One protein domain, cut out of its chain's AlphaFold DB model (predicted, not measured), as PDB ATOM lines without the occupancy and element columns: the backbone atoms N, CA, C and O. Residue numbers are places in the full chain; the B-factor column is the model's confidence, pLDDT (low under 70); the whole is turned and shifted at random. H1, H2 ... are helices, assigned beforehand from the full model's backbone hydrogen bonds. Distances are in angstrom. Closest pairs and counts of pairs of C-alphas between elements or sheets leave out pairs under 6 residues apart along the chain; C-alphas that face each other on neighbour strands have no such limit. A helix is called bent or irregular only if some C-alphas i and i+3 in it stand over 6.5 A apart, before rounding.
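What this domain is: This is residues 20 to 155 of the 155 residues of the protein "Putative CDP-diglyceride synthetase/phosphatidate cytidylyltransferase" of Mesorhizobium sp. RMAD-H1 (UniProt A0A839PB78). What shape does the model have? Long helices make a flat slab in which H1, H3 and H5 lie side by side and H4 slants across H5; H3, H4 and H5 form an up-and-down bundle, each running against the one before it in the chain. H1 packs on H3, while short H2 lies at the same end of the slab as the long link of residues 118 to 131. What is printed, and how large is it? The printed part has 136 residues with five named helices, H1 to H5 in order, and no named strand: the class is all helix. It is only just loose, close to compact, with a radius of gyration of the C-alphas of 17.2 A and spans of 52 by 33 by 17 A.

How they stand to each other: What does H1 touch? H1, residues 20 to 37, touches H3, residues 53 to 78, at a shallow tilt of 14 degrees, opposite ways; the closest C-alphas, of Ala 35 and Val 63, are 5.8 A apart. With residues 23 to 27 alone it touches H4, residues 85 to 117, the closest C-alphas being those of Phe 24 and Ile 86, 7.4 A. Where is H2? H2, residues 40 to 47, touches H3 at a steep tilt of 46 degrees, with the closest C-alphas, of Ala 40 and Asp 55, 7.0 A apart. How do the later helices stand? H3, the hub, touches H5, residues 132 to 153, at a shallow tilt of 9 degrees, the same way, with the closest C-alphas, of Cys 73 and His 147, 4.7 A apart. H3 and H4, a hairpin, only just touch, with 3 pairs of C-alphas within 8 A, the closest Asn 77 and Phe 85 at 6.3 A. H4 and H5, also a hairpin, run opposite ways at 31 degrees, with the closest C-alphas, of Ser 100 and Tyr 142, 5.5 A apart; H1 and H5 are apart. Are the helix backbones complete? Every O i to N i+4 pair is within hydrogen-bond range in H1, H3 and H5, 28 of 29 in H4, and 1 of 4 in H2, where 2 of 5 O i to N i+3 pairs are.

Where its parts are: Where are the ends of the helices? H1 begins at C-alpha 20 (60.633, -13.500, -42.198) and H5 ends at C-alpha 153 (47.996, -22.426, -35.530). How long are they? From first to last C-alpha H1 measures 25.3 A, H2 9.2 A, H3 37.5 A, H4 45.0 A and H5 31.6 A. Which are uneven? H4 has a kink of 36 degrees near residue 94, and H2 is irregular, with C-alphas 42 and 45 8.2 A apart.

The domain as a whole: Which links are long? The link from H4 to H5, 14 residues, is long; H1 to H2 and H2 to H3 are tight, and H3 to H4 is short. Where is confidence low? Residues 45 to 47 and 122 to 123 have pLDDT under 70, and the printed part has no cut.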
ATOM      1  N   PRO A  20      62.078 -13.569 -42.456       92.31
ATOM      2  CA  PRO A  20      60.633 -13.500 -42.198       92.31
ATOM      3  C   PRO A  20      60.079 -12.081 -42.010       92.31
ATOM      4  O   PRO A  20      59.008 -11.759 -42.518       92.31
ATOM      5  N   ARG A  21      60.825 -11.206 -41.325       92.75
ATOM      6  CA  ARG A  21      60.435  -9.802 -41.117       92.75
ATOM      7  C   ARG A  21      60.336  -9.025 -42.428       92.75
ATOM      8  O   ARG A  21      59.434  -8.214 -42.586       92.75
ATOM      9  N   GLU A  22      61.251  -9.268 -43.361       94.69
ATOM     10  CA  GLU A  22      61.223  -8.619 -44.673       94.69
ATOM     11  C   GLU A  22      60.058  -9.143 -45.520       94.69
ATOM     12  O   GLU A  22      59.347  -8.348 -46.125       94.69
ATOM     13  N   ARG A  23      59.774 -10.452 -45.475       94.38
ATOM     14  CA  ARG A  23      58.584 -11.030 -46.129       94.38
ATOM     15  C   ARG A  23      57.289 -10.401 -45.608       94.38
ATOM     16  O   ARG A  23      56.414 -10.063 -46.398       94.38
ATOM     17  N   PHE A  24      57.190 -10.203 -44.292       95.56
ATOM     18  CA  PHE A  24      56.061  -9.508 -43.676       95.56
ATOM     19  C   PHE A  24      55.910  -8.073 -44.195       95.56
ATOM     20  O   PHE A  24      54.794  -7.669 -44.505       95.56
ATOM     21  N   LEU A  25      57.011  -7.324 -44.323       95.69
ATOM     22  CA  LEU A  25      56.980  -5.953 -44.842       95.69
ATOM     23  C   LEU A  25      56.474  -5.903 -46.285       95.69
ATOM     24  O   LEU A  25      55.587  -5.107 -46.573       95.69
ATOM     25  N   TYR A  26      56.951  -6.790 -47.161       95.50
ATOM     26  CA  TYR A  26      56.394  -6.907 -48.512       95.50
ATOM     27  C   TYR A  26      54.897  -7.233 -48.478       95.50
ATOM     28  O   TYR A  26      54.117  -6.555 -49.137       95.50
ATOM     29  N   PHE A  27      54.479  -8.202 -47.659       95.88
ATOM     30  CA  PHE A  27      53.077  -8.601 -47.552       95.88
ATOM     31  C   PHE A  27      52.161  -7.460 -47.083       95.88
ATOM     32  O   PHE A  27      51.142  -7.193 -47.719       95.88
ATOM     33  N   ILE A  28      52.512  -6.763 -45.996       96.38
ATOM     34  CA  ILE A  28      51.682  -5.666 -45.477       96.38
ATOM     35  C   ILE A  28      51.676  -4.466 -46.426       96.38
ATOM     36  O   ILE A  28      50.640  -3.826 -46.577       96.38
ATOM     37  N   SER A  29      52.792  -4.186 -47.109       95.12
ATOM     38  CA  SER A  29      52.837  -3.161 -48.151       95.12
ATOM     39  C   SER A  29      51.923  -3.522 -49.319       95.12
ATOM     40  O   SER A  29      51.128  -2.683 -49.727       95.12
ATOM     41  N   THR A  30      51.963  -4.763 -49.816       94.75
ATOM     42  CA  THR A  30      51.051  -5.223 -50.873       94.75
ATOM     43  C   THR A  30      49.595  -5.107 -50.436       94.75
ATOM     44  O   THR A  30      48.800  -4.535 -51.170       94.75
ATOM     45  N   ALA A  31      49.249  -5.563 -49.230       94.62
ATOM     46  CA  ALA A  31      47.887  -5.448 -48.712       94.62
ATOM     47  C   ALA A  31      47.420  -3.986 -48.597       94.62
ATOM     48  O   ALA A  31      46.280  -3.681 -48.935       94.62
ATOM     49  N   LEU A  32      48.305  -3.078 -48.172       93.44
ATOM     50  CA  LEU A  32      48.019  -1.645 -48.102       93.44
ATOM     51  C   LEU A  32      47.775  -1.048 -49.494       93.44
ATOM     52  O   LEU A  32      46.784  -0.351 -49.690       93.44
ATOM     53  N   PHE A  33      48.639  -1.350 -50.467       92.88
ATOM     54  CA  PHE A  33      48.448  -0.903 -51.848       92.88
ATOM     55  C   PHE A  33      47.180  -1.482 -52.471       92.88
ATOM     56  O   PHE A  33      46.499  -0.768 -53.193       92.88
ATOM     57  N   SER A  34      46.824  -2.733 -52.171       92.06
ATOM     58  CA  SER A  34      45.561  -3.325 -52.618       92.06
ATOM     59  C   SER A  34      44.347  -2.655 -51.973       92.06
ATOM     60  O   SER A  34      43.371  -2.404 -52.668       92.06
ATOM     61  N   ALA A  35      44.405  -2.326 -50.679       91.00
ATOM     62  CA  ALA A  35      43.317  -1.631 -49.990       91.00
ATOM     63  C   ALA A  35      43.106  -0.213 -50.545       91.00
ATOM     64  O   ALA A  35      41.978   0.166 -50.837       91.00
ATOM     65  N   ILE A  36      44.188   0.541 -50.760       90.44
ATOM     66  CA  ILE A  36      44.129   1.873 -51.384       90.44
ATOM     67  C   ILE A  36      43.682   1.756 -52.843       90.44
ATOM     68  O   ILE A  36      42.815   2.498 -53.289       90.44
ATOM     69  N   GLY A  37      44.248   0.801 -53.580       87.56
ATOM     70  CA  GLY A  37      43.954   0.544 -54.985       87.56
ATOM     71  C   GLY A  37      42.520   0.102 -55.253       87.56
ATOM     72  O   GLY A  37      42.101   0.180 -56.396       87.56
ATOM     73  N   GLY A  38      41.790  -0.356 -54.231       84.81
ATOM     74  CA  GLY A  38      40.364  -0.680 -54.292       84.81
ATOM     75  C   GLY A  38      39.435   0.427 -53.783       84.81
ATOM     76  O   GLY A  38      38.229   0.209 -53.768       84.81
ATOM     77  N   SER A  39      39.972   1.572 -53.344       84.25
ATOM     78  CA  SER A  39      39.169   2.684 -52.813       84.25
ATOM     79  C   SER A  39      38.275   3.302 -53.885       84.25
ATOM     80  O   SER A  39      38.702   3.492 -55.029       84.25
ATOM     81  N   ALA A  40      37.049   3.668 -53.506       75.75
ATOM     82  CA  ALA A  40      36.096   4.324 -54.402       75.75
ATOM     83  C   ALA A  40      36.654   5.656 -54.931       75.75
ATOM     84  O   ALA A  40      36.404   6.035 -56.075       75.75
ATOM     85  N   PHE A  41      37.500   6.313 -54.132       76.12
ATOM     86  CA  PHE A  41      38.194   7.546 -54.495       76.12
ATOM     87  C   PHE A  41      39.004   7.440 -55.797       76.12
ATOM     88  O   PHE A  41      38.997   8.367 -56.602       76.12
ATOM     89  N   LEU A  42      39.687   6.315 -56.044       79.62
ATOM     90  CA  LEU A  42      40.485   6.142 -57.265       79.62
ATOM     91  C   LEU A  42      39.638   5.851 -58.513       79.62
ATOM     92  O   LEU A  42      40.144   5.973 -59.628       79.62
ATOM     93  N   PHE A  43      38.369   5.479 -58.337       73.25
ATOM     94  CA  PHE A  43      37.470   5.061 -59.416       73.25
ATOM     95  C   PHE A  43      36.245   5.967 -59.580       73.25
ATOM     96  O   PHE A  43      35.323   5.604 -60.312       73.25
ATOM     97  N   GLN A  44      36.252   7.148 -58.957       72.62
ATOM     98  CA  GLN A  44      35.146   8.110 -58.959       72.62
ATOM     99  C   GLN A  44      34.592   8.416 -60.367       72.62
ATOM    100  O   GLN A  44      33.381   8.495 -60.547       72.62
ATOM    101  N   ASP A  45      35.451   8.515 -61.385       64.31
ATOM    102  CA  ASP A  45      35.029   8.825 -62.764       64.31
ATOM    103  C   ASP A  45      34.329   7.659 -63.487       64.31
ATOM    104  O   ASP A  45      33.717   7.853 -64.536       64.31
ATOM    105  N   SER A  46      34.415   6.436 -62.958       64.44
ATOM    106  CA  SER A  46      33.906   5.236 -63.636       64.44
ATOM    107  C   SER A  46      32.454   4.883 -63.309       64.44
ATOM    108  O   SER A  46      31.814   4.192 -64.101       64.44
ATOM    109  N   SER A  47      31.924   5.348 -62.173       64.69
ATOM    110  CA  SER A  47      30.580   4.992 -61.691       64.69
ATOM    111  C   SER A  47      29.520   6.061 -61.962       64.69
ATOM    112  O   SER A  47      28.333   5.750 -61.931       64.69
ATOM    113  N   GLY A  48      29.914   7.315 -62.213       70.88
ATOM    114  CA  GLY A  48      28.979   8.435 -62.386       70.88
ATOM    115  C   GLY A  48      28.231   8.856 -61.109       70.88
ATOM    116  O   GLY A  48      27.484   9.832 -61.148       70.88
ATOM    117  N   ILE A  49      28.452   8.158 -59.988       75.56
ATOM    118  CA  ILE A  49      27.926   8.483 -58.659       75.56
ATOM    119  C   ILE A  49      29.008   9.283 -57.919       75.56
ATOM    120  O   ILE A  49      30.150   8.818 -57.835       75.56
ATOM    121  N   PRO A  50      28.703  10.485 -57.407       82.12
ATOM    122  CA  PRO A  50      29.680  11.272 -56.672       82.12
ATOM    123  C   PRO A  50      30.084  10.551 -55.380       82.12
ATOM    124  O   PRO A  50      29.233  10.123 -54.610       82.12
ATOM    125  N   VAL A  51      31.393  10.459 -55.131       87.88
ATOM    126  CA  VAL A  51      31.938   9.971 -53.856       87.88
ATOM    127  C   VAL A  51      31.507  10.924 -52.744       87.88
ATOM    128  O   VAL A  51      31.829  12.117 -52.795       87.88
ATOM    129  N   ASN A  52      30.794  10.404 -51.748       89.75
ATOM    130  CA  ASN A  52      30.317  11.172 -50.609       89.75
ATOM    131  C   ASN A  52      31.229  11.009 -49.376       89.75
ATOM    132  O   ASN A  52      32.240  10.304 -49.386       89.75
ATOM    133  N   GLU A  53      30.907  11.712 -48.288       91.81
ATOM    134  CA  GLU A  53      31.719  11.690 -47.065       91.81
ATOM    135  C   GLU A  53      31.746  10.321 -46.365       91.81
ATOM    136  O   GLU A  53      32.749   9.973 -45.733       91.81
ATOM    137  N   PHE A  54      30.683   9.524 -46.500       93.06
ATOM    138  CA  PHE A  54      30.596   8.187 -45.922       93.06
ATOM    139  C   PHE A  54      31.437   7.177 -46.701       93.06
ATOM    140  O   PHE A  54      32.070   6.333 -46.067       93.06
ATOM    141  N   ASP A  55      31.528   7.307 -48.028       91.00
ATOM    142  CA  ASP A  55      32.456   6.528 -48.857       91.00
ATOM    143  C   ASP A  55      33.905   6.743 -48.398       91.00
ATOM    144  O   ASP A  55      34.628   5.794 -48.090       91.00
ATOM    145  N   VAL A  56      34.313   8.010 -48.259       91.69
ATOM    146  CA  VAL A  56      35.668   8.374 -47.809       91.69
ATOM    147  C   VAL A  56      35.932   7.855 -46.397       91.69
ATOM    148  O   VAL A  56      37.006   7.313 -46.113       91.69
ATOM    149  N   PHE A  57      34.962   8.002 -45.493       94.50
ATOM    150  CA  PHE A  57      35.081   7.501 -44.128       94.50
ATOM    151  C   PHE A  57      35.239   5.977 -44.089       94.50
ATOM    152  O   PHE A  57      36.088   5.460 -43.351       94.50
ATOM    153  N   LEU A  58      34.447   5.255 -44.885       93.56
ATOM    154  CA  LEU A  58      34.508   3.803 -44.986       93.56
ATOM    155  C   LEU A  58      35.855   3.343 -45.550       93.56
ATOM    156  O   LEU A  58      36.458   2.436 -44.978       93.56
ATOM    157  N   ASP A  59      36.363   3.996 -46.596       93.44
ATOM    158  CA  ASP A  59      37.656   3.683 -47.212       93.44
ATOM    159  C   ASP A  59      38.820   3.879 -46.230       93.44
ATOM    160  O   ASP A  59      39.652   2.980 -46.051       93.44
ATOM    161  N   ILE A  60      38.861   5.014 -45.521       94.56
ATOM    162  CA  ILE A  60      39.871   5.271 -44.483       94.56
ATOM    163  C   ILE A  60      39.783   4.204 -43.387       94.56
ATOM    164  O   ILE A  60      40.798   3.641 -42.969       94.56
ATOM    165  N   THR A  61      38.566   3.899 -42.937       95.62
ATOM    166  CA  THR A  61      38.325   2.896 -41.897       95.62
ATOM    167  C   THR A  61      38.770   1.506 -42.351       95.62
ATOM    168  O   THR A  61      39.440   0.806 -41.592       95.62
ATOM    169  N   ASN A  62      38.481   1.124 -43.595       94.62
ATOM    170  CA  ASN A  62      38.906  -0.138 -44.191       94.62
ATOM    171  C   ASN A  62      40.436  -0.252 -44.226       94.62
ATOM    172  O   ASN A  62      40.992  -1.231 -43.727       94.62
ATOM    173  N   VAL A  63      41.135   0.777 -44.718       95.31
ATOM    174  CA  VAL A  63      42.607   0.809 -44.744       95.31
ATOM    175  C   VAL A  63      43.190   0.649 -43.336       95.31
ATOM    176  O   VAL A  63      44.104  -0.158 -43.131       95.31
ATOM    177  N   LEU A  64      42.645   1.365 -42.349       96.69
ATOM    178  CA  LEU A  64      43.087   1.266 -40.957       96.69
ATOM    179  C   LEU A  64      42.845  -0.132 -40.377       96.69
ATOM    180  O   LEU A  64      43.754  -0.698 -39.766       96.69
ATOM    181  N   ILE A  65      41.660  -0.713 -40.583       97.12
ATOM    182  CA  ILE A  65      41.325  -2.051 -40.077       97.12
ATOM    183  C   ILE A  65      42.206  -3.117 -40.729       97.12
ATOM    184  O   ILE A  65      42.735  -3.968 -40.014       97.12
ATOM    185  N   VAL A  66      42.422  -3.062 -42.047       96.12
ATOM    186  CA  VAL A  66      43.307  -3.993 -42.763       96.12
ATOM    187  C   VAL A  66      44.722  -3.926 -42.197       96.12
ATOM    188  O   VAL A  66      45.302  -4.953 -41.830       96.12
ATOM    189  N   PHE A  67      45.269  -2.718 -42.061       96.69
ATOM    190  CA  PHE A  67      46.630  -2.516 -41.576       96.69
ATOM    191  C   PHE A  67      46.803  -2.991 -40.126       96.69
ATOM    192  O   PHE A  67      47.694  -3.789 -39.819       96.69
ATOM    193  N   ILE A  68      45.911  -2.559 -39.231       98.19
ATOM    194  CA  ILE A  68      45.930  -2.926 -37.810       98.19
ATOM    195  C   ILE A  68      45.667  -4.429 -37.632       98.19
ATOM    196  O   ILE A  68      46.351  -5.096 -36.851       98.19
ATOM    197  N   GLY A  69      44.718  -4.985 -38.382       98.06
ATOM    198  CA  GLY A  69      44.344  -6.396 -38.348       98.06
ATOM    199  C   GLY A  69      45.491  -7.318 -38.756       98.06
ATOM    200  O   GLY A  69      45.775  -8.294 -38.055       98.06
ATOM    201  N   ILE A  70      46.216  -6.979 -39.829       98.25
ATOM    202  CA  ILE A  70      47.423  -7.705 -40.252       98.25
ATOM    203  C   ILE A  70      48.510  -7.635 -39.171       98.25
ATOM    204  O   ILE A  70      49.126  -8.657 -38.865       98.25
ATOM    205  N   ILE A  71      48.728  -6.470 -38.546       98.25
ATOM    206  CA  ILE A  71      49.712  -6.317 -37.460       98.25
ATOM    207  C   ILE A  71      49.359  -7.202 -36.263       98.25
ATOM    208  O   ILE A  71      50.243  -7.862 -35.712       98.25
ATOM    209  N   PHE A  72      48.090  -7.249 -35.854       98.19
ATOM    210  CA  PHE A  72      47.666  -8.126 -34.763       98.19
ATOM    211  C   PHE A  72      47.864  -9.599 -35.108       98.19
ATOM    212  O   PHE A  72      48.414 -10.343 -34.297       98.19
ATOM    213  N   CYS A  73      47.489 -10.014 -36.319       98.19
ATOM    214  CA  CYS A  73      47.721 -11.374 -36.800       98.19
ATOM    215  C   CYS A  73      49.216 -11.729 -36.796       98.19
ATOM    216  O   CYS A  73      49.600 -12.800 -36.325       98.19
ATOM    217  N   TYR A  74      50.073 -10.812 -37.248       98.06
ATOM    218  CA  TYR A  74      51.522 -11.003 -37.234       98.06
ATOM    219  C   TYR A  74      52.068 -11.144 -35.813       98.06
ATOM    220  O   TYR A  74      52.842 -12.059 -35.539       98.06
ATOM    221  N   ARG A  75      51.624 -10.294 -34.880       97.31
ATOM    222  CA  ARG A  75      52.013 -10.381 -33.463       97.31
ATOM    223  C   ARG A  75      51.564 -11.691 -32.822       97.31
ATOM    224  O   ARG A  75      52.352 -12.295 -32.101       97.31
ATOM    225  N   ALA A  76      50.351 -12.156 -33.114       97.38
ATOM    226  CA  ALA A  76      49.871 -13.449 -32.637       97.38
ATOM    227  C   ALA A  76      50.744 -14.599 -33.153       97.38
ATOM    228  O   ALA A  76      51.140 -15.462 -32.373       97.38
ATOM    229  N   ASN A  77      51.126 -14.565 -34.431       97.50
ATOM    230  CA  ASN A  77      52.040 -15.551 -35.001       97.50
ATOM    231  C   ASN A  77      53.425 -15.515 -34.333       97.50
ATOM    232  O   ASN A  77      53.988 -16.560 -34.029       97.50
ATOM    233  N   GLN A  78      53.967 -14.318 -34.074       96.19
ATOM    234  CA  GLN A  78      55.251 -14.138 -33.379       96.19
ATOM    235  C   GLN A  78      55.215 -14.565 -31.905       96.19
ATOM    236  O   GLN A  78      56.257 -14.914 -31.364       96.19
ATOM    237  N   SER A  79      54.049 -14.543 -31.253       94.38
ATOM    238  CA  SER A  79      53.904 -15.021 -29.867       94.38
ATOM    239  C   SER A  79      53.926 -16.547 -29.724       94.38
ATOM    240  O   SER A  79      54.050 -17.043 -28.606       94.38
ATOM    241  N   GLY A  80      53.792 -17.273 -30.836       94.19
ATOM    242  CA  GLY A  80      53.947 -18.720 -30.913       94.19
ATOM    243  C   GLY A  80      55.321 -19.107 -31.466       94.19
ATOM    244  O   GLY A  80      56.350 -18.675 -30.952       94.19
ATOM    245  N   ASP A  81      55.353 -19.891 -32.542       94.06
ATOM    246  CA  ASP A  81      56.593 -20.319 -33.204       94.06
ATOM    247  C   ASP A  81      57.236 -19.257 -34.121       94.06
ATOM    248  O   ASP A  81      58.380 -19.423 -34.555       94.06
ATOM    249  N   GLY A  82      56.517 -18.175 -34.446       91.25
ATOM    250  CA  GLY A  82      56.982 -17.080 -35.298       91.25
ATOM    251  C   GLY A  82      57.239 -17.431 -36.769       91.25
ATOM    252  O   GLY A  82      57.744 -16.574 -37.503       91.25
ATOM    253  N   LYS A  83      56.889 -18.639 -37.221       92.12
ATOM    254  CA  LYS A  83      57.158 -19.147 -38.577       92.12
ATOM    255  C   LYS A  83      55.927 -19.034 -39.476       92.12
ATOM    256  O   LYS A  83      54.829 -18.765 -39.000       92.12
ATOM    257  N   GLU A  84      56.145 -19.172 -40.784       94.56
ATOM    258  CA  GLU A  84      55.092 -19.404 -41.794       94.56
ATOM    259  C   GLU A  84      53.884 -18.445 -41.729       94.56
ATOM    260  O   GLU A  84      52.729 -18.825 -41.933       94.56
ATOM    261  N   PHE A  85      54.139 -17.172 -41.403       96.69
ATOM    262  CA  PHE A  85      53.066 -16.195 -41.216       96.69
ATOM    263  C   PHE A  85      52.224 -16.013 -42.484       96.69
ATOM    264  O   PHE A  85      51.002 -15.959 -42.393       96.69
ATOM    265  N   ILE A  86      52.861 -15.908 -43.654       96.69
ATOM    266  CA  ILE A  86      52.167 -15.623 -44.919       96.69
ATOM    267  C   ILE A  86      51.313 -16.825 -45.326       96.69
ATOM    268  O   ILE A  86      50.168 -16.664 -45.747       96.69
ATOM    269  N   GLU A  87      51.849 -18.025 -45.141       96.88
ATOM    270  CA  GLU A  87      51.193 -19.297 -45.399       96.88
ATOM    271  C   GLU A  87      49.944 -19.428 -44.521       96.88
ATOM    272  O   GLU A  87      48.844 -19.635 -45.034       96.88
ATOM    273  N   ARG A  88      50.072 -19.198 -43.207       97.19
ATOM    274  CA  ARG A  88      48.932 -19.201 -42.276       97.19
ATOM    275  C   ARG A  88      47.921 -18.113 -42.608       97.19
ATOM    276  O   ARG A  88      46.730 -18.399 -42.670       97.19
ATOM    277  N   MET A  89      48.376 -16.887 -42.860       97.31
ATOM    278  CA  MET A  89      47.507 -15.758 -43.200       97.31
ATOM    279  C   MET A  89      46.671 -16.054 -44.450       97.31
ATOM    280  O   MET A  89      45.482 -15.753 -44.473       97.31
ATOM    281  N   THR A  90      47.263 -16.693 -45.459       96.12
ATOM    282  CA  THR A  90      46.591 -17.017 -46.726       96.12
ATOM    283  C   THR A  90      45.663 -18.225 -46.579       96.12
ATOM    284  O   THR A  90      44.470 -18.136 -46.872       96.12
ATOM    285  N   CYS A  91      46.180 -19.346 -46.065       97.81
ATOM    286  CA  CYS A  91      45.444 -20.608 -45.975       97.81
ATOM    287  C   CYS A  91      44.327 -20.584 -44.925       97.81
ATOM    288  O   CYS A  91      43.295 -21.216 -45.126       97.81
ATOM    289  N   ILE A  92      44.508 -19.862 -43.813       98.06
ATOM    290  CA  ILE A  92      43.475 -19.684 -42.778       98.06
ATOM    291  C   ILE A  92      42.572 -18.491 -43.117       98.06
ATOM    292  O   ILE A  92      41.374 -18.526 -42.827       98.06
ATOM    293  N   GLY A  93      43.118 -17.452 -43.756       97.06
ATOM    294  CA  GLY A  93      42.364 -16.272 -44.178       97.06
ATOM    295  C   GLY A  93      41.208 -16.622 -45.105       97.06
ATOM    296  O   GLY A  93      40.092 -16.163 -44.880       97.06
ATOM    297  N   PHE A  94      41.429 -17.506 -46.079       96.38
ATOM    298  CA  PHE A  94      40.384 -17.922 -47.018       96.38
ATOM    299  C   PHE A  94      39.133 -18.535 -46.344       96.38
ATOM    300  O   PHE A  94      38.041 -17.982 -46.500       96.38
ATOM    301  N   PRO A  95      39.224 -19.611 -45.533       97.62
ATOM    302  CA  PRO A  95      38.056 -20.140 -44.834       97.62
ATOM    303  C   PRO A  95      37.496 -19.161 -43.792       97.62
ATOM    304  O   PRO A  95      36.278 -19.109 -43.606       97.62
ATOM    305  N   ALA A  96      38.338 -18.353 -43.134       97.56
ATOM    306  CA  ALA A  96      37.864 -17.314 -42.217       97.56
ATOM    307  C   ALA A  96      37.018 -16.253 -42.941       97.56
ATOM    308  O   ALA A  96      36.016 -15.800 -42.387       97.56
ATOM    309  N   MET A  97      37.377 -15.901 -44.177       96.25
ATOM    310  CA  MET A  97      36.638 -14.971 -45.027       96.25
ATOM    311  C   MET A  97      35.272 -15.541 -45.405       96.25
ATOM    312  O   MET A  97      34.269 -14.879 -45.167       96.25
ATOM    313  N   ILE A  98      35.210 -16.792 -45.884       96.75
ATOM    314  CA  ILE A  98      33.940 -17.470 -46.214       96.75
ATOM    315  C   ILE A  98      33.005 -17.486 -44.999       96.75
ATOM    316  O   ILE A  98      31.833 -17.127 -45.093       96.75
ATOM    317  N   GLN A  99      33.527 -17.875 -43.834       96.31
ATOM    318  CA  GLN A  99      32.741 -17.944 -42.602       96.31
ATOM    319  C   GLN A  99      32.270 -16.560 -42.141       96.31
ATOM    320  O   GLN A  99      31.142 -16.422 -41.674       96.31
ATOM    321  N   SER A 100      33.113 -15.536 -42.277       95.25
ATOM    322  CA  SER A 100      32.754 -14.158 -41.924       95.25
ATOM    323  C   SER A 100      31.715 -13.587 -42.884       95.25
ATOM    324  O   SER A 100      30.772 -12.942 -42.439       95.25
ATOM    325  N   PHE A 101      31.821 -13.904 -44.176       93.62
ATOM    326  CA  PHE A 101      30.844 -13.520 -45.189       93.62
ATOM    327  C   PHE A 101      29.471 -14.155 -44.934       93.62
ATOM    328  O   PHE A 101      28.459 -13.468 -44.983       93.62
ATOM    329  N   MET A 102      29.424 -15.439 -44.564       96.00
ATOM    330  CA  MET A 102      28.173 -16.105 -44.172       96.00
ATOM    331  C   MET A 102      27.512 -15.425 -42.962       96.00
ATOM    332  O   MET A 102      26.307 -15.180 -42.970       96.00
ATOM    333  N   VAL A 103      28.298 -15.090 -41.929       94.50
ATOM    334  CA  VAL A 103      27.805 -14.351 -40.751       94.50
ATOM    335  C   VAL A 103      27.298 -12.966 -41.152       94.50
ATOM    336  O   VAL A 103      26.246 -12.544 -40.676       94.50
ATOM    337  N   PHE A 104      28.009 -12.283 -42.047       93.44
ATOM    338  CA  PHE A 104      27.602 -10.984 -42.566       93.44
ATOM    339  C   PHE A 104      26.286 -11.045 -43.327       93.44
ATOM    340  O   PHE A 104      25.428 -10.225 -43.045       93.44
ATOM    341  N   LEU A 105      26.078 -12.012 -44.226       92.56
ATOM    342  CA  LEU A 105      24.811 -12.129 -44.959       92.56
ATOM    343  C   LEU A 105      23.617 -12.249 -44.008       92.56
ATOM    344  O   LEU A 105      22.599 -11.589 -44.202       92.56
ATOM    345  N   ILE A 106      23.760 -13.050 -42.950       93.50
ATOM    346  CA  ILE A 106      22.722 -13.199 -41.928       93.50
ATOM    347  C   ILE A 106      22.528 -11.878 -41.168       93.50
ATOM    348  O   ILE A 106      21.403 -11.400 -41.046       93.50
ATOM    349  N   ALA A 107      23.612 -11.267 -40.679       90.44
ATOM    350  CA  ALA A 107      23.551 -10.020 -39.917       90.44
ATOM    351  C   ALA A 107      22.982  -8.852 -40.740       90.44
ATOM    352  O   ALA A 107      22.144  -8.105 -40.241       90.44
ATOM    353  N   ALA A 108      23.386  -8.729 -42.005       88.94
ATOM    354  CA  ALA A 108      22.904  -7.726 -42.943       88.94
ATOM    355  C   ALA A 108      21.414  -7.920 -43.245       88.94
ATOM    356  O   ALA A 108      20.666  -6.950 -43.210       88.94
ATOM    357  N   ALA A 109      20.952  -9.159 -43.450       91.12
ATOM    358  CA  ALA A 109      19.530  -9.437 -43.647       91.12
ATOM    359  C   ALA A 109      18.682  -9.012 -42.434       91.12
ATOM    360  O   ALA A 109      17.653  -8.358 -42.599       91.12
ATOM    361  N   PHE A 110      19.127  -9.327 -41.210       93.00
ATOM    362  CA  PHE A 110      18.455  -8.863 -39.989       93.00
ATOM    363  C   PHE A 110      18.477  -7.340 -39.855       93.00
ATOM    364  O   PHE A 110      17.477  -6.741 -39.469       93.00
ATOM    365  N   TYR A 111      19.603  -6.711 -40.177       90.81
ATOM    366  CA  TYR A 111      19.764  -5.267 -40.086       90.81
ATOM    367  C   TYR A 111      18.862  -4.519 -41.080       90.81
ATOM    368  O   TYR A 111      18.148  -3.600 -40.685       90.81
ATOM    369  N   LEU A 112      18.804  -4.972 -42.335       87.12
ATOM    370  CA  LEU A 112      17.904  -4.420 -43.350       87.12
ATOM    371  C   LEU A 112      16.430  -4.601 -42.965       87.12
ATOM    372  O   LEU A 112      15.633  -3.680 -43.132       87.12
ATOM    373  N   LEU A 113      16.067  -5.751 -42.387       90.75
ATOM    374  CA  LEU A 113      14.718  -5.973 -41.865       90.75
ATOM    375  C   LEU A 113      14.365  -4.972 -40.751       90.75
ATOM    376  O   LEU A 113      13.247  -4.465 -40.718       90.75
ATOM    377  N   LEU A 114      15.306  -4.665 -39.852       91.56
ATOM    378  CA  LEU A 114      15.098  -3.672 -38.794       91.56
ATOM    379  C   LEU A 114      14.902  -2.263 -39.361       91.56
ATOM    380  O   LEU A 114      13.966  -1.582 -38.948       91.56
ATOM    381  N   ILE A 115      15.735  -1.853 -40.321       88.12
ATOM    382  CA  ILE A 115      15.606  -0.565 -41.024       88.12
ATOM    383  C   ILE A 115      14.219  -0.446 -41.663       88.12
ATOM    384  O   ILE A 115      13.526   0.552 -41.451       88.12
ATOM    385  N   TYR A 116      13.786  -1.496 -42.366       87.75
ATOM    386  CA  TYR A 116      12.473  -1.553 -43.002       87.75
ATOM    387  C   TYR A 116      11.325  -1.401 -41.992       87.75
ATOM    388  O   TYR A 116      10.428  -0.585 -42.190       87.75
ATOM    389  N   ILE A 117      11.366  -2.134 -40.872       92.06
ATOM    390  CA  ILE A 117      10.335  -2.058 -39.820       92.06
ATOM    391  C   ILE A 117      10.292  -0.668 -39.166       92.06
ATOM    392  O   ILE A 117       9.219  -0.198 -38.795       92.06
ATOM    393  N   MET A 118      11.440  -0.003 -39.030       90.88
ATOM    394  CA  MET A 118      11.526   1.355 -38.481       90.88
ATOM    395  C   MET A 118      11.045   2.440 -39.459       90.88
ATOM    396  O   MET A 118      10.935   3.598 -39.061       90.88
ATOM    397  N   GLY A 119      10.724   2.085 -40.708       87.44
ATOM    398  CA  GLY A 119      10.234   3.023 -41.717       87.44
ATOM    399  C   GLY A 119      11.318   3.944 -42.277       87.44
ATOM    400  O   GLY A 119      11.005   5.006 -42.815       87.44
ATOM    401  N   PHE A 120      12.589   3.562 -42.146       83.31
ATOM    402  CA  PHE A 120      13.681   4.259 -42.810       83.31
ATOM    403  C   PHE A 120      13.676   3.880 -44.294       83.31
ATOM    404  O   PHE A 120      14.127   2.799 -44.669       83.31
ATOM    405  N   ASN A 121      13.156   4.767 -45.141       72.06
ATOM    406  CA  ASN A 121      13.275   4.632 -46.590       72.06
ATOM    407  C   ASN A 121      14.590   5.269 -47.029       72.06
ATOM    408  O   ASN A 121      14.791   6.468 -46.833       72.06
ATOM    409  N   ASN A 122      15.473   4.458 -47.604       67.50
ATOM    410  CA  ASN A 122      16.718   4.923 -48.186       67.50
ATOM    411  C   ASN A 122      16.709   4.589 -49.678       67.50
ATOM    412  O   ASN A 122      17.161   3.522 -50.082       67.50
ATOM    413  N   ASP A 123      16.130   5.485 -50.476       68.69
ATOM    414  CA  ASP A 123      16.053   5.337 -51.936       68.69
ATOM    415  C   ASP A 123      17.341   5.823 -52.634       68.69
ATOM    416  O   ASP A 123      17.397   5.881 -53.862       68.69
ATOM    417  N   SER A 124      18.374   6.212 -51.874       73.31
ATOM    418  CA  SER A 124      19.658   6.629 -52.436       73.31
ATOM    419  C   SER A 124      20.522   5.424 -52.796       73.31
ATOM    420  O   SER A 124      20.722   4.531 -51.977       73.31
ATOM    421  N   GLU A 125      21.122   5.455 -53.983       76.38
ATOM    422  CA  GLU A 125      22.177   4.509 -54.382       76.38
ATOM    423  C   GLU A 125      23.528   4.797 -53.691       76.38
ATOM    424  O   GLU A 125      24.475   4.024 -53.815       76.38
ATOM    425  N   GLU A 126      23.616   5.908 -52.958       84.12
ATOM    426  CA  GLU A 126      24.796   6.334 -52.209       84.12
ATOM    427  C   GLU A 126      24.944   5.604 -50.864       84.12
ATOM    428  O   GLU A 126      23.950   5.291 -50.202       84.12
ATOM    429  N   ILE A 127      26.192   5.403 -50.417       86.38
ATOM    430  CA  ILE A 127      26.476   4.908 -49.064       86.38
ATOM    431  C   ILE A 127      25.975   5.923 -48.043       86.38
ATOM    432  O   ILE A 127      26.282   7.112 -48.108       86.38
ATOM    433  N   THR A 128      25.252   5.436 -47.043       89.56
ATOM    434  CA  THR A 128      24.745   6.244 -45.939       89.56
ATOM    435  C   THR A 128      25.360   5.834 -44.612       89.56
ATOM    436  O   THR A 128      25.993   4.786 -44.465       89.56
ATOM    437  N   ILE A 129      25.108   6.641 -43.581       89.94
ATOM    438  CA  ILE A 129      25.503   6.320 -42.207       89.94
ATOM    439  C   ILE A 129      24.967   4.959 -41.731       89.94
ATOM    440  O   ILE A 129      25.583   4.331 -40.872       89.94
ATOM    441  N   TYR A 130      23.849   4.483 -42.289       88.00
ATOM    442  CA  TYR A 130      23.262   3.198 -41.924       88.00
ATOM    443  C   TYR A 130      24.032   2.012 -42.509       88.00
ATOM    444  O   TYR A 130      23.975   0.931 -41.932       88.00
ATOM    445  N   ASP A 131      24.795   2.199 -43.581       88.00
ATOM    446  CA  ASP A 131      25.569   1.129 -44.220       88.00
ATOM    447  C   ASP A 131      26.903   0.873 -43.502       88.00
ATOM    448  O   ASP A 131      27.453  -0.232 -43.547       88.00
ATOM    449  N   LEU A 132      27.415   1.867 -42.766       91.69
ATOM    450  CA  LEU A 132      28.713   1.783 -42.091       91.69
ATOM    451  C   LEU A 132      28.780   0.688 -41.011       91.69
ATOM    452  O   LEU A 132      29.733  -0.098 -41.041       91.69
ATOM    453  N   PRO A 133      27.830   0.575 -40.056       91.81
ATOM    454  CA  PRO A 133      27.931  -0.404 -38.978       91.81
ATOM    455  C   PRO A 133      28.074  -1.862 -39.444       91.81
ATOM    456  O   PRO A 133      28.999  -2.522 -38.959       91.81
ATOM    457  N   PRO A 134      27.238  -2.404 -40.359       91.56
ATOM    458  CA  PRO A 134      27.379  -3.796 -40.781       91.56
ATOM    459  C   PRO A 134      28.690  -4.049 -41.541       91.56
ATOM    460  O   PRO A 134      29.305  -5.102 -41.350       91.56
ATOM    461  N   LEU A 135      29.163  -3.088 -42.345       93.06
ATOM    462  CA  LEU A 135      30.426  -3.205 -43.082       93.06
ATOM    463  C   LEU A 135      31.638  -3.177 -42.143       93.06
ATOM    464  O   LEU A 135      32.493  -4.063 -42.203       93.06
ATOM    465  N   ILE A 136      31.695  -2.216 -41.217       94.75
ATOM    466  CA  ILE A 136      32.766  -2.123 -40.213       94.75
ATOM    467  C   ILE A 136      32.758  -3.362 -39.311       94.75
ATOM    468  O   ILE A 136      33.814  -3.933 -39.026       94.75
ATOM    469  N   PHE A 137      31.573  -3.822 -38.895       93.69
ATOM    470  CA  PHE A 137      31.431  -5.045 -38.111       93.69
ATOM    471  C   PHE A 137      32.012  -6.257 -38.841       93.69
ATOM    472  O   PHE A 137      32.779  -7.006 -38.237       93.69
ATOM    473  N   LEU A 138      31.706  -6.437 -40.132       95.25
ATOM    474  CA  LEU A 138      32.261  -7.527 -40.935       95.25
ATOM    475  C   LEU A 138      33.792  -7.492 -40.957       95.25
ATOM    476  O   LEU A 138      34.427  -8.519 -40.706       95.25
ATOM    477  N   MET A 139      34.383  -6.324 -41.224       96.00
ATOM    478  CA  MET A 139      35.840  -6.169 -41.285       96.00
ATOM    479  C   MET A 139      36.499  -6.511 -39.941       96.00
ATOM    480  O   MET A 139      37.449  -7.297 -39.886       96.00
ATOM    481  N   LEU A 140      35.966  -5.973 -38.840       97.12
ATOM    482  CA  LEU A 140      36.466  -6.246 -37.491       97.12
ATOM    483  C   LEU A 140      36.301  -7.721 -37.113       97.12
ATOM    484  O   LEU A 140      37.226  -8.333 -36.575       97.12
ATOM    485  N   TYR A 141      35.141  -8.307 -37.414       97.50
ATOM    486  CA  TYR A 141      34.843  -9.704 -37.123       97.50
ATOM    487  C   TYR A 141      35.782 -10.653 -37.871       97.50
ATOM    488  O   TYR A 141      36.314 -11.591 -37.269       97.50
ATOM    489  N   TYR A 142      36.040 -10.380 -39.154       98.19
ATOM    490  CA  TYR A 142      36.979 -11.149 -39.965       98.19
ATOM    491  C   TYR A 142      38.378 -11.168 -39.339       98.19
ATOM    492  O   TYR A 142      38.912 -12.248 -39.067       98.19
ATOM    493  N   TYR A 143      38.955 -10.000 -39.035       98.12
ATOM    494  CA  TYR A 143      40.299  -9.933 -38.454       98.12
ATOM    495  C   TYR A 143      40.365 -10.477 -37.027       98.12
ATOM    496  O   TYR A 143      41.357 -11.109 -36.668       98.12
ATOM    497  N   TRP A 144      39.312 -10.312 -36.224       98.00
ATOM    498  CA  TRP A 144      39.220 -10.945 -34.908       98.00
ATOM    499  C   TRP A 144      39.251 -12.476 -35.011       98.00
ATOM    500  O   TRP A 144      40.014 -13.142 -34.299       98.00
ATOM    501  N   ARG A 145      38.450 -13.042 -35.923       97.56
ATOM    502  CA  ARG A 145      38.382 -14.486 -36.165       97.56
ATOM    503  C   ARG A 145      39.715 -15.012 -36.687       97.56
ATOM    504  O   ARG A 145      40.214 -16.011 -36.175       97.56
ATOM    505  N   LEU A 146      40.305 -14.325 -37.661       98.19
ATOM    506  CA  LEU A 146      41.582 -14.708 -38.251       98.19
ATOM    507  C   LEU A 146      42.722 -14.649 -37.229       98.19
ATOM    508  O   LEU A 146      43.471 -15.614 -37.105       98.19
ATOM    509  N   HIS A 147      42.795 -13.584 -36.427       98.25
ATOM    510  CA  HIS A 147      43.746 -13.469 -35.322       98.25
ATOM    511  C   HIS A 147      43.632 -14.651 -34.351       98.25
ATOM    512  O   HIS A 147      44.640 -15.253 -33.976       98.25
ATOM    513  N   LYS A 148      42.402 -15.028 -33.970       97.69
ATOM    514  CA  LYS A 148      42.163 -16.184 -33.097       97.69
ATOM    515  C   LYS A 148      42.669 -17.482 -33.731       97.69
ATOM    516  O   LYS A 148      43.324 -18.261 -33.042       97.69
ATOM    517  N   SER A 149      42.391 -17.706 -35.013       97.88
ATOM    518  CA  SER A 149      42.818 -18.913 -35.728       97.88
ATOM    519  C   SER A 149      44.334 -18.978 -35.925       97.88
ATOM    520  O   SER A 149      44.925 -20.031 -35.712       97.88
ATOM    521  N   ILE A 150      44.982 -17.856 -36.253       97.94
ATOM    522  CA  ILE A 150      46.446 -17.771 -36.364       97.94
ATOM    523  C   ILE A 150      47.103 -18.067 -35.022       97.94
ATOM    524  O   ILE A 150      48.059 -18.832 -34.975       97.94
ATOM    525  N   ARG A 151      46.571 -17.520 -33.923       97.12
ATOM    526  CA  ARG A 151      47.094 -17.804 -32.582       97.12
ATOM    527  C   ARG A 151      47.057 -19.298 -32.256       97.12
ATOM    528  O   ARG A 151      47.998 -19.797 -31.665       97.12
ATOM    529  N   ILE A 152      45.994 -20.004 -32.654       96.69
ATOM    530  CA  ILE A 152      45.887 -21.460 -32.469       96.69
ATOM    531  C   ILE A 152      46.921 -22.196 -33.329       96.69
ATOM    532  O   ILE A 152      47.564 -23.120 -32.845       96.69
ATOM    533  N   ALA A 153      47.082 -21.785 -34.587       96.69
ATOM    534  CA  ALA A 153      47.996 -22.426 -35.530       96.69
ATOM    535  C   ALA A 153      49.483 -22.167 -35.237       96.69
ATOM    536  O   ALA A 153      50.324 -22.885 -35.764       96.69
ATOM    537  N   ALA A 154      49.801 -21.136 -34.447       92.69
ATOM    538  CA  ALA A 154      51.167 -20.755 -34.099       92.69
ATOM    539  C   ALA A 154      51.755 -21.526 -32.904       92.69
ATOM    540  O   ALA A 154      52.869 -21.210 -32.493       92.69
ATOM    541  N   HIS A 155      51.028 -22.496 -32.348       79.62
ATOM    542  CA  HIS A 155      51.499 -23.354 -31.259       79.62
ATOM    543  C   HIS A 155      52.313 -24.555 -31.739       79.62
ATOM    544  O   HIS A 155      51.987 -25.107 -32.814       79.62
TER     545      HIS A 155